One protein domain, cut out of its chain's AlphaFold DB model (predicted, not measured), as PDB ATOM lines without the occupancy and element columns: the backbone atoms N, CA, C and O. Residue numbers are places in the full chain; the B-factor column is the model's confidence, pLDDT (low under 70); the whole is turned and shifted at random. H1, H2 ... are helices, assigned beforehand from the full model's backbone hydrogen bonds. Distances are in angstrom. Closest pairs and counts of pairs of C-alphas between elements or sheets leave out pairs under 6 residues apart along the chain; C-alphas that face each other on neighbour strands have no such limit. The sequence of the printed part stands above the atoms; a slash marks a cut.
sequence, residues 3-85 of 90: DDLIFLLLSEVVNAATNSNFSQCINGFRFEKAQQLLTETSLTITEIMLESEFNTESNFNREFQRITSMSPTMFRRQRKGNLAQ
ATOM      1  N   ASP A   3     138.944 114.523 185.332       56.03
ATOM      2  CA  ASP A   3     138.743 114.156 183.923       56.03
ATOM      3  C   ASP A   3     138.855 112.639 183.669       56.03
ATOM      4  O   ASP A   3     138.008 112.076 182.978       56.03
ATOM      5  N   ASP A   4     139.806 111.944 184.309       61.16
ATOM      6  CA  ASP A   4     140.042 110.500 184.100       61.16
ATOM      7  C   ASP A   4     138.846 109.612 184.504       61.16
ATOM      8  O   ASP A   4     138.567 108.588 183.878       61.16
ATOM      9  N   LEU A   5     138.094 110.005 185.541       57.34
ATOM     10  CA  LEU A   5     137.004 109.186 186.086       57.34
ATOM     11  C   LEU A   5     135.732 109.253 185.226       57.34
ATOM     12  O   LEU A   5     135.040 108.250 185.061       57.34
ATOM     13  N   ILE A   6     135.441 110.418 184.642       59.31
ATOM     14  CA  ILE A   6     134.340 110.588 183.683       59.31
ATOM     15  C   ILE A   6     134.666 109.864 182.372       59.31
ATOM     16  O   ILE A   6     133.781 109.261 181.767       59.31
ATOM     17  N   PHE A   7     135.935 109.861 181.966       61.34
ATOM     18  CA  PHE A   7     136.393 109.286 180.707       61.34
ATOM     19  C   PHE A   7     136.390 107.748 180.685       61.34
ATOM     20  O   PHE A   7     135.948 107.152 179.697       61.34
ATOM     21  N   LEU A   8     136.791 107.099 181.785       61.56
ATOM     22  CA  LEU A   8     136.688 105.642 181.953       61.56
ATOM     23  C   LEU A   8     135.227 105.174 181.994       61.56
ATOM     24  O   LEU A   8     134.855 104.255 181.261       61.56
ATOM     25  N   LEU A   9     134.380 105.860 182.773       58.09
ATOM     26  CA  LEU A   9     132.948 105.554 182.859       58.09
ATOM     27  C   LEU A   9     132.243 105.747 181.509       58.09
ATOM     28  O   LEU A   9     131.427 104.915 181.118       58.09
ATOM     29  N   LEU A  10     132.591 106.800 180.763       62.59
ATOM     30  CA  LEU A  10     132.072 107.025 179.415       62.59
ATOM     31  C   LEU A  10     132.545 105.942 178.443       62.59
ATOM     32  O   LEU A  10     131.715 105.374 177.751       62.59
ATOM     33  N   SER A  11     133.835 105.601 178.410       60.91
ATOM     34  CA  SER A  11     134.382 104.547 177.537       60.91
ATOM     35  C   SER A  11     133.650 103.209 177.692       60.91
ATOM     36  O   SER A  11     133.287 102.568 176.701       60.91
ATOM     37  N   GLU A  12     133.421 102.792 178.939       62.84
ATOM     38  CA  GLU A  12     132.846 101.488 179.266       62.84
ATOM     39  C   GLU A  12     131.336 101.436 179.007       62.84
ATOM     40  O   GLU A  12     130.854 100.515 178.344       62.84
ATOM     41  N   VAL A  13     130.599 102.477 179.408       60.75
ATOM     42  CA  VAL A  13     129.157 102.594 179.128       60.75
ATOM     43  C   VAL A  13     128.892 102.702 177.621       60.75
ATOM     44  O   VAL A  13     127.917 102.149 177.120       60.75
ATOM     45  N   VAL A  14     129.775 103.353 176.865       58.22
ATOM     46  CA  VAL A  14     129.620 103.592 175.419       58.22
ATOM     47  C   VAL A  14     129.904 102.360 174.583       58.22
ATOM     48  O   VAL A  14     129.158 102.082 173.645       58.22
ATOM     49  N   ASN A  15     130.953 101.607 174.924       59.75
ATOM     50  CA  ASN A  15     131.232 100.327 174.276       59.75
ATOM     51  C   ASN A  15     130.102  99.317 174.516       59.75
ATOM     52  O   ASN A  15     129.848  98.477 173.655       59.75
ATOM     53  N   ALA A  16     129.428  99.406 175.667       56.72
ATOM     54  CA  ALA A  16     128.319  98.530 176.022       56.72
ATOM     55  C   ALA A  16     126.969  98.960 175.413       56.72
ATOM     56  O   ALA A  16     126.117  98.102 175.189       56.72
ATOM     57  N   ALA A  17     126.752 100.259 175.150       54.19
ATOM     58  CA  ALA A  17     125.412 100.785 174.894       54.19
ATOM     59  C   ALA A  17     125.043 101.029 173.422       54.19
ATOM     60  O   ALA A  17     123.949 100.614 173.037       54.19
ATOM     61  N   THR A  18     125.783 101.791 172.599       58.47
ATOM     62  CA  THR A  18     125.198 102.221 171.301       58.47
ATOM     63  C   THR A  18     126.123 102.973 170.333       58.47
ATOM     64  O   THR A  18     126.847 103.880 170.716       58.47
ATOM     65  N   ASN A  19     125.900 102.687 169.043       57.53
ATOM     66  CA  ASN A  19     125.983 103.569 167.868       57.53
ATOM     67  C   ASN A  19     127.347 104.206 167.519       57.53
ATOM     68  O   ASN A  19     127.917 104.998 168.266       57.53
ATOM     69  N   SER A  20     127.819 103.952 166.292       63.03
ATOM     70  CA  SER A  20     129.120 104.401 165.775       63.03
ATOM     71  C   SER A  20     129.382 105.902 165.931       63.03
ATOM     72  O   SER A  20     130.542 106.299 165.988       63.03
ATOM     73  N   ASN A  21     128.350 106.748 166.003       70.19
ATOM     74  CA  ASN A  21     128.506 108.198 166.143       70.19
ATOM     75  C   ASN A  21     129.097 108.620 167.498       70.19
ATOM     76  O   ASN A  21     129.904 109.546 167.539       70.19
ATOM     77  N   PHE A  22     128.742 107.951 168.598       73.00
ATOM     78  CA  PHE A  22     129.243 108.344 169.917       73.00
ATOM     79  C   PHE A  22     130.672 107.842 170.151       73.00
ATOM     80  O   PHE A  22     131.531 108.606 170.591       73.00
ATOM     81  N   SER A  23     130.965 106.594 169.770       76.25
ATOM     82  CA  SER A  23     132.339 106.075 169.798       76.25
ATOM     83  C   SER A  23     133.280 106.921 168.936       76.25
ATOM     84  O   SER A  23     134.408 107.173 169.340       76.25
ATOM     85  N   GLN A  24     132.816 107.414 167.780       80.50
ATOM     86  CA  GLN A  24     133.590 108.348 166.952       80.50
ATOM     87  C   GLN A  24     133.871 109.675 167.666       80.50
ATOM     88  O   GLN A  24     134.980 110.185 167.558       80.50
ATOM     89  N   CYS A  25     132.908 110.213 168.418       82.94
ATOM     90  CA  CYS A  25     133.102 111.440 169.192       82.94
ATOM     91  C   CYS A  25     134.230 111.278 170.226       82.94
ATOM     92  O   CYS A  25     135.196 112.038 170.209       82.94
ATOM     93  N   ILE A  26     134.169 110.233 171.062       83.00
ATOM     94  CA  ILE A  26     135.225 109.937 172.050       83.00
ATOM     95  C   ILE A  26     136.571 109.671 171.375       83.00
ATOM     96  O   ILE A  26     137.597 110.184 171.819       83.00
ATOM     97  N   ASN A  27     136.582 108.875 170.305       87.88
ATOM     98  CA  ASN A  27     137.817 108.568 169.591       87.88
ATOM     99  C   ASN A  27     138.442 109.824 168.964       87.88
ATOM    100  O   ASN A  27     139.665 109.895 168.888       87.88
ATOM    101  N   GLY A  28     137.637 110.826 168.597       87.75
ATOM    102  CA  GLY A  28     138.114 112.146 168.188       87.75
ATOM    103  C   GLY A  28     138.899 112.854 169.295       87.75
ATOM    104  O   GLY A  28     140.026 113.279 169.062       87.75
ATOM    105  N   PHE A  29     138.371 112.891 170.523       87.19
ATOM    106  CA  PHE A  29     139.101 113.451 171.671       87.19
ATOM    107  C   PHE A  29     140.389 112.672 171.979       87.19
ATOM    108  O   PHE A  29     141.445 113.260 172.207       87.19
ATOM    109  N   ARG A  30     140.337 111.335 171.929       91.75
ATOM    110  CA  ARG A  30     141.524 110.476 172.105       91.75
ATOM    111  C   ARG A  30     142.578 110.724 171.034       91.75
ATOM    112  O   ARG A  30     143.775 110.713 171.323       91.75
ATOM    113  N   PHE A  31     142.138 110.948 169.799       93.06
ATOM    114  CA  PHE A  31     143.016 111.214 168.671       93.06
ATOM    115  C   PHE A  31     143.837 112.491 168.877       93.06
ATOM    116  O   PHE A  31     145.025 112.482 168.567       93.06
ATOM    117  N   GLU A  32     143.264 113.554 169.446       91.94
ATOM    118  CA  GLU A  32     144.009 114.789 169.732       91.94
ATOM    119  C   GLU A  32     145.197 114.532 170.673       91.94
ATOM    120  O   GLU A  32     146.335 114.891 170.352       91.94
ATOM    121  N   LYS A  33     144.965 113.804 171.774       94.19
ATOM    122  CA  LYS A  33     146.021 113.382 172.711       94.19
ATOM    123  C   LYS A  33     147.055 112.484 172.026       94.19
ATOM    124  O   LYS A  33     148.259 112.694 172.171       94.19
ATOM    125  N   ALA A  34     146.609 111.507 171.233       96.00
ATOM    126  CA  ALA A  34     147.503 110.624 170.485       96.00
ATOM    127  C   ALA A  34     148.395 111.398 169.502       96.00
ATOM    128  O   ALA A  34     149.588 111.113 169.385       96.00
ATOM    129  N   GLN A  35     147.826 112.384 168.805       95.44
ATOM    130  CA  GLN A  35     148.543 113.231 167.863       95.44
ATOM    131  C   GLN A  35     149.665 113.998 168.561       95.44
ATOM    132  O   GLN A  35     150.796 113.989 168.076       95.44
ATOM    133  N   GLN A  36     149.356 114.607 169.707       94.19
ATOM    134  CA  GLN A  36     150.314 115.347 170.518       94.19
ATOM    135  C   GLN A  36     151.465 114.447 170.984       94.19
ATOM    136  O   GLN A  36     152.639 114.749 170.755       94.19
ATOM    137  N   LEU A  37     151.141 113.285 171.557       95.56
ATOM    138  CA  LEU A  37     152.146 112.329 172.016       95.56
ATOM    139  C   LEU A  37     153.038 111.840 170.864       95.56
ATOM    140  O   LEU A  37     154.240 111.651 171.058       95.56
ATOM    141  N   LEU A  38     152.487 111.651 169.656       95.38
ATOM    142  CA  LEU A  38     153.251 111.215 168.480       95.38
ATOM    143  C   LEU A  38     154.278 112.253 168.023       95.38
ATOM    144  O   LEU A  38     155.288 111.864 167.431       95.38
ATOM    145  N   THR A  39     154.008 113.539 168.245       92.19
ATOM    146  CA  THR A  39     154.882 114.641 167.829       92.19
ATOM    147  C   THR A  39     155.863 115.070 168.909       92.19
ATOM    148  O   THR A  39     156.987 115.438 168.580       92.19
ATOM    149  N   GLU A  40     155.462 115.009 170.175       93.25
ATOM    150  CA  GLU A  40     156.214 115.599 171.290       93.25
ATOM    151  C   GLU A  40     157.058 114.578 172.057       93.25
ATOM    152  O   GLU A  40     157.975 114.955 172.783       93.25
ATOM    153  N   THR A  41     156.787 113.280 171.891       94.12
ATOM    154  CA  THR A  41     157.464 112.225 172.655       94.12
ATOM    155  C   THR A  41     158.183 111.216 171.761       94.12
ATOM    156  O   THR A  41     157.972 111.121 170.547       94.12
ATOM    157  N   SER A  42     159.035 110.411 172.393       94.31
ATOM    158  CA  SER A  42     159.684 109.249 171.775       94.31
ATOM    159  C   SER A  42     159.025 107.921 172.157       94.31
ATOM    160  O   SER A  42     159.582 106.873 171.838       94.31
ATOM    161  N   LEU A  43     157.851 107.958 172.804       96.31
ATOM    162  CA  LEU A  43     157.099 106.762 173.189       96.31
ATOM    163  C   LEU A  43     156.842 105.865 171.974       96.31
ATOM    164  O   LEU A  43     156.720 106.332 170.840       96.31
ATOM    165  N   THR A  44     156.745 104.562 172.175       96.62
ATOM    166  CA  THR A  44     156.345 103.612 171.132       96.62
ATOM    167  C   THR A  44     154.895 103.855 170.702       96.62
ATOM    168  O   THR A  44     154.118 104.511 171.391       96.62
ATOM    169  N   ILE A  45     154.507 103.353 169.524       95.88
ATOM    170  CA  ILE A  45     153.118 103.482 169.048       95.88
ATOM    171  C   ILE A  45     152.144 102.809 170.031       95.88
ATOM    172  O   ILE A  45     151.079 103.355 170.297       95.88
ATOM    173  N   THR A  46     152.544 101.676 170.615       95.50
ATOM    174  CA  THR A  46     151.759 100.937 171.610       95.50
ATOM    175  C   THR A  46     151.580 101.721 172.905       95.50
ATOM    176  O   THR A  46     150.460 101.813 173.396       95.50
ATOM    177  N   GLU A  47     152.643 102.326 173.443       96.25
ATOM    178  CA  GLU A  47     152.532 103.183 174.634       96.25
ATOM    179  C   GLU A  47     151.602 104.362 174.364       96.25
ATOM    180  O   GLU A  47     150.701 104.617 175.148       96.25
ATOM    181  N   ILE A  48     151.730 105.026 173.212       96.44
ATOM    182  CA  ILE A  48     150.833 106.133 172.865       96.44
ATOM    183  C   ILE A  48     149.387 105.674 172.729       96.44
ATOM    184  O   ILE A  48     148.493 106.385 173.172       96.44
ATOM    185  N   MET A  49     149.132 104.515 172.124       94.69
ATOM    186  CA  MET A  49     147.782 103.957 172.036       94.69
ATOM    187  C   MET A  49     147.164 103.785 173.430       94.69
ATOM    188  O   MET A  49     146.008 104.154 173.624       94.69
ATOM    189  N   LEU A  50     147.936 103.263 174.388       92.44
ATOM    190  CA  LEU A  50     147.490 103.059 175.767       92.44
ATOM    191  C   LEU A  50     147.312 104.388 176.513       92.44
ATOM    192  O   LEU A  50     146.275 104.599 177.130       92.44
ATOM    193  N   GLU A  51     148.263 105.314 176.389       92.44
ATOM    194  CA  GLU A  51     148.209 106.646 177.010       92.44
ATOM    195  C   GLU A  51     147.101 107.529 176.422       92.44
ATOM    196  O   GLU A  51     146.550 108.387 177.105       92.44
ATOM    197  N   SER A  52     146.743 107.324 175.153       93.31
ATOM    198  CA  SER A  52     145.563 107.933 174.518       93.31
ATOM    199  C   SER A  52     144.291 107.098 174.684       93.31
ATOM    200  O   SER A  52     143.258 107.422 174.100       93.31
ATOM    201  N   GLU A  53     144.355 106.051 175.509       90.06
ATOM    202  CA  GLU A  53     143.215 105.279 176.001       90.06
ATOM    203  C   GLU A  53     142.409 104.590 174.895       90.06
ATOM    204  O   GLU A  53     141.203 104.357 175.005       90.06
ATOM    205  N   PHE A  54     143.064 104.222 173.795       88.31
ATOM    206  CA  PHE A  54     142.453 103.345 172.810       88.31
ATOM    207  C   PHE A  54     142.468 101.902 173.308       88.31
ATOM    208  O   PHE A  54     143.509 101.327 173.604       88.31
ATOM    209  N   ASN A  55     141.285 101.287 173.319       80.44
ATOM    210  CA  ASN A  55     141.103  99.932 173.840       80.44
ATOM    211  C   ASN A  55     141.757  98.852 172.958       80.44
ATOM    212  O   ASN A  55     142.063  97.765 173.437       80.44
ATOM    213  N   THR A  56     141.917  99.112 171.655       88.00
ATOM    214  CA  THR A  56     142.498  98.157 170.702       88.00
ATOM    215  C   THR A  56     143.299  98.863 169.614       88.00
ATOM    216  O   THR A  56     142.943  99.956 169.161       88.00
ATOM    217  N   GLU A  57     144.322  98.175 169.107       92.44
ATOM    218  CA  GLU A  57     145.152  98.654 167.998       92.44
ATOM    219  C   GLU A  57     144.335  98.880 166.719       92.44
ATOM    220  O   GLU A  57     144.538  99.856 165.997       92.44
ATOM    221  N   SER A  58     143.351  98.018 166.453       90.44
ATOM    222  CA  SER A  58     142.472  98.166 165.288       90.44
ATOM    223  C   SER A  58     141.668  99.464 165.328       90.44
ATOM    224  O   SER A  58     141.493 100.097 164.290       90.44
ATOM    225  N   ASN A  59     141.182  99.880 166.501       89.44
ATOM    226  CA  ASN A  59     140.438 101.133 166.633       89.44
ATOM    227  C   ASN A  59     141.357 102.343 166.521       89.44
ATOM    228  O   ASN A  59     141.019 103.287 165.812       89.44
ATOM    229  N   PHE A  60     142.534 102.274 167.138       94.44
ATOM    230  CA  PHE A  60     143.565 103.298 167.019       94.44
ATOM    231  C   PHE A  60     143.967 103.534 165.559       94.44
ATOM    232  O   PHE A  60     143.836 104.640 165.036       94.44
ATOM    233  N   ASN A  61     144.362 102.473 164.853       94.25
ATOM    234  CA  ASN A  61     144.770 102.556 163.454       94.25
ATOM    235  C   ASN A  61     143.630 103.043 162.552       94.25
ATOM    236  O   ASN A  61     143.864 103.860 161.661       94.25
ATOM    237  N   ARG A  62     142.395 102.579 162.783       92.69
ATOM    238  CA  ARG A  62     141.219 103.014 162.014       92.69
ATOM    239  C   ARG A  62     140.952 104.502 162.185       92.69
ATOM    240  O   ARG A  62     140.646 105.158 161.197       92.69
ATOM    241  N   GLU A  63     141.080 105.029 163.398       93.06
ATOM    242  CA  GLU A  63     140.818 106.442 163.666       93.06
ATOM    243  C   GLU A  63     141.870 107.345 163.017       93.06
ATOM    244  O   GLU A  63     141.525 108.326 162.357       93.06
ATOM    245  N   PHE A  64     143.145 106.950 163.086       95.44
ATOM    246  CA  PHE A  64     144.217 107.628 162.355       95.44
ATOM    247  C   PHE A  64     143.969 107.630 160.848       95.44
ATOM    248  O   PHE A  64     144.069 108.680 160.212       95.44
ATOM    249  N   GLN A  65     143.573 106.491 160.278       94.12
ATOM    250  CA  GLN A  65     143.246 106.414 158.856       94.12
ATOM    251  C   GLN A  65     142.022 107.263 158.500       94.12
ATOM    252  O   GLN A  65     142.035 107.961 157.491       94.12
ATOM    253  N   ARG A  66     140.982 107.266 159.338       92.94
ATOM    254  CA  ARG A  66     139.757 108.047 159.124       92.94
ATOM    255  C   ARG A  66     140.026 109.553 159.112       92.94
ATOM    256  O   ARG A  66     139.463 110.254 158.278       92.94
ATOM    257  N   ILE A  67     140.850 110.045 160.038       93.12
ATOM    258  CA  ILE A  67     141.090 111.486 160.224       93.12
ATOM    259  C   ILE A  67     142.228 111.992 159.333       93.12
ATOM    260  O   ILE A  67     142.127 113.068 158.752       93.12
ATOM    261  N   THR A  68     143.320 111.232 159.225       93.94
ATOM    262  CA  THR A  68     144.561 111.691 158.573       93.94
ATOM    263  C   THR A  68     144.837 111.020 157.233       93.94
ATOM    264  O   THR A  68     145.747 111.445 156.530       93.94
ATOM    265  N   SER A  69     144.082 109.974 156.870       95.44
ATOM    266  CA  SER A  69     144.400 109.085 155.735       95.44
ATOM    267  C   SER A  69     145.783 108.424 155.842       95.44
ATOM    268  O   SER A  69     146.388 108.051 154.835       95.44
ATOM    269  N   MET A  70     146.318 108.306 157.062       94.69
ATOM    270  CA  MET A  70     147.638 107.747 157.341       94.69
ATOM    271  C   MET A  70     147.599 106.818 158.555       94.69
ATOM    272  O   MET A  70     146.733 106.923 159.421       94.69
ATOM    273  N   SER A  71     148.578 105.913 158.649       96.12
ATOM    274  CA  SER A  71     148.810 105.145 159.876       96.12
ATOM    275  C   SER A  71     149.560 105.992 160.920       96.12
ATOM    276  O   SER A  71     150.299 106.906 160.540       96.12
ATOM    277  N   PRO A  72     149.464 105.669 162.223       95.81
ATOM    278  CA  PRO A  72     150.174 106.395 163.285       95.81
ATOM    279  C   PRO A  72     151.692 106.484 163.052       95.81
ATOM    280  O   PRO A  72     152.311 107.534 163.235       95.81
ATOM    281  N   THR A  73     152.298 105.394 162.571       95.31
ATOM    282  CA  THR A  73     153.727 105.333 162.226       95.31
ATOM    283  C   THR A  73     154.075 106.281 161.081       95.31
ATOM    284  O   THR A  73     155.072 107.002 161.149       95.31
ATOM    285  N   MET A  74     153.246 106.305 160.031       94.06
ATOM    286  CA  MET A  74     153.435 107.208 158.894       94.06
ATOM    287  C   MET A  74     153.266 108.667 159.316       94.06
ATOM    288  O   MET A  74     154.085 109.502 158.933       94.06
ATOM    289  N   PHE A  75     152.260 108.953 160.142       95.06
ATOM    290  CA  PHE A  75     152.006 110.280 160.692       95.06
ATOM    291  C   PHE A  75     153.219 110.800 161.476       95.06
ATOM    292  O   PHE A  75     153.729 111.887 161.197       95.06
ATOM    293  N   ARG A  76     153.761 109.986 162.394       94.25
ATOM    294  CA  ARG A  76     154.974 110.326 163.156       94.25
ATOM    295  C   ARG A  76     156.161 110.612 162.239       94.25
ATOM    296  O   ARG A  76     156.874 111.593 162.442       94.25
ATOM    297  N   ARG A  77     156.387 109.762 161.234       91.94
ATOM    298  CA  ARG A  77     157.509 109.920 160.298       91.94
ATOM    299  C   ARG A  77     157.394 111.212 159.492       91.94
ATOM    300  O   ARG A  77     158.384 111.923 159.366       91.94
ATOM    301  N   GLN A  78     156.203 111.526 158.987       91.50
ATOM    302  CA  GLN A  78     155.962 112.753 158.228       91.50
ATOM    303  C   GLN A  78     156.184 113.998 159.090       91.50
ATOM    304  O   GLN A  78     156.862 114.924 158.661       91.50
ATOM    305  N   ARG A  79     155.679 114.013 160.329       87.81
ATOM    306  CA  ARG A  79     155.868 115.154 161.237       87.81
ATOM    307  C   ARG A  79     157.337 115.371 161.597       87.81
ATOM    308  O   ARG A  79     157.796 116.506 161.546       87.81
ATOM    309  N   LYS A  80     158.097 114.302 161.865       81.38
ATOM    310  CA  LYS A  80     159.551 114.403 162.084       81.38
ATOM    311  C   LYS A  80     160.303 114.880 160.835       81.38
ATOM    312  O   LYS A  80     161.217 115.686 160.961       81.38
ATOM    313  N   GLY A  81     159.898 114.428 159.645       73.38
ATOM    314  CA  GLY A  81     160.457 114.898 158.373       73.38
ATOM    315  C   GLY A  81     160.189 116.384 158.105       73.38
ATOM    316  O   GLY A  81     161.093 117.097 157.687       73.38
ATOM    317  N   ASN A  82     158.986 116.869 158.425       68.38
ATOM    318  CA  ASN A  82     158.615 118.277 158.250       68.38
ATOM    319  C   ASN A  82     159.325 119.207 159.251       68.38
ATOM    320  O   ASN A  82     159.668 120.330 158.888       68.38
ATOM    321  N   LEU A  83     159.583 118.760 160.491       58.00
ATOM    322  CA  LEU A  83     160.383 119.541 161.448       58.00
ATOM    323  C   LEU A  83     161.837 119.718 160.982       58.00
ATOM    324  O   LEU A  83     162.412 120.776 161.213       58.00
ATOM    325  N   ALA A  84     162.412 118.729 160.290       56.22
ATOM    326  CA  ALA A  84     163.768 118.827 159.746       56.22
ATOM    327  C   ALA A  84     163.890 119.813 158.565       56.22
ATOM    328  O   ALA A  84     164.997 120.215 158.228       56.22
ATOM    329  N   GLN A  85     162.775 120.215 157.940       52.03
ATOM    330  CA  GLN A  85     162.766 121.157 156.811       52.03
ATOM    331  C   GLN A  85     162.511 122.619 157.217       52.03
ATOM    332  O   GLN A  85     162.728 123.510 156.404       52.03
TER     333      GLN A  85
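What this domain is: This is residues 3 to 85 of the 90 residues of a protein of Tatumella sp. TA1 (UniProt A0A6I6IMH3). One long helix, H2, makes the spine of an elongated, all-helix model: at its first end H1 folds back from it as an open V, and along the rest of it H3 and H4 pack crosswise while H5 meets its last turns and slants off toward the far end of the long axis. Residues 16 to 21, at the tip of the V, stand free. The printed part has 83 residues with five named helices, H1 to H5 in order along the chain, and no named strand. It is compact, with a radius of gyration of the C-alphas of 13.4 A, and spans 45 by 24 by 17 A.

Where its parts are: Begin with the longest helix, H2, residues 20 to 40: find C-alpha 20 at (129.120, 104.401, 165.775), and from there it runs 29.8 A to C-alpha 40 at (156.214, 115.599, 171.290), with a kink of 31 degrees near residue 29. Before it stands H1, residues 3 to 17, 20.9 A long. After it come H3, residues 45 to 51, 9.9 A, and H4, residues 57 to 68, 16.1 A. Last is H5, residues 72 to 83, 16.7 A, which ends at C-alpha 83 at (160.383, 119.541, 161.448).

How they stand to each other: Look first at H2, the hub, which touches the four other helices. H1 and H2 form a helical hairpin: residues 11 to 15 of H1 touch H2, the closest C-alphas being those of Val 14 and Ser 23, 6.7 A apart, at a steep tilt of 41 degrees, opposite ways. H4 touches H2 with residues 63 to 64 alone, about perpendicular at 84 degrees; the closest C-alphas, those of Asn 27 and Glu 63, are 7.0 A apart. Residues 34 to 38 of H2 touch H3 at a steep tilt of 65 degrees, opposite ways, with the C-alphas of Ala 34 and Ile 48 closest at 6.1 A. Residues 38 to 39 of H2 touch H5 at a steep tilt of 42 degrees, the same way; the C-alphas of Leu 38 and Arg 76 are closest, at 5.7 A. H3 and H4 only just touch, with 3 pairs of C-alphas within 8 A, the closest those of Met 49 and Phe 60 at 6.6 A. H1 is apart from H3, H4 and H5. In the backbones of H1, H3, H4 and H5 every O i to N i+4 pair is within hydrogen-bond range; in H2, 16 of 17 are.

The domain as a whole: The two C-alphas farthest apart are those of Ala 17 and Gln 85, at 46.2 A. The printed part has no cut, and its four links between helices are tight. Look at the B-factor column: the mean pLDDT of the printed part is 82.6, and residues 3 to 20 and 82 to 85 are under 70.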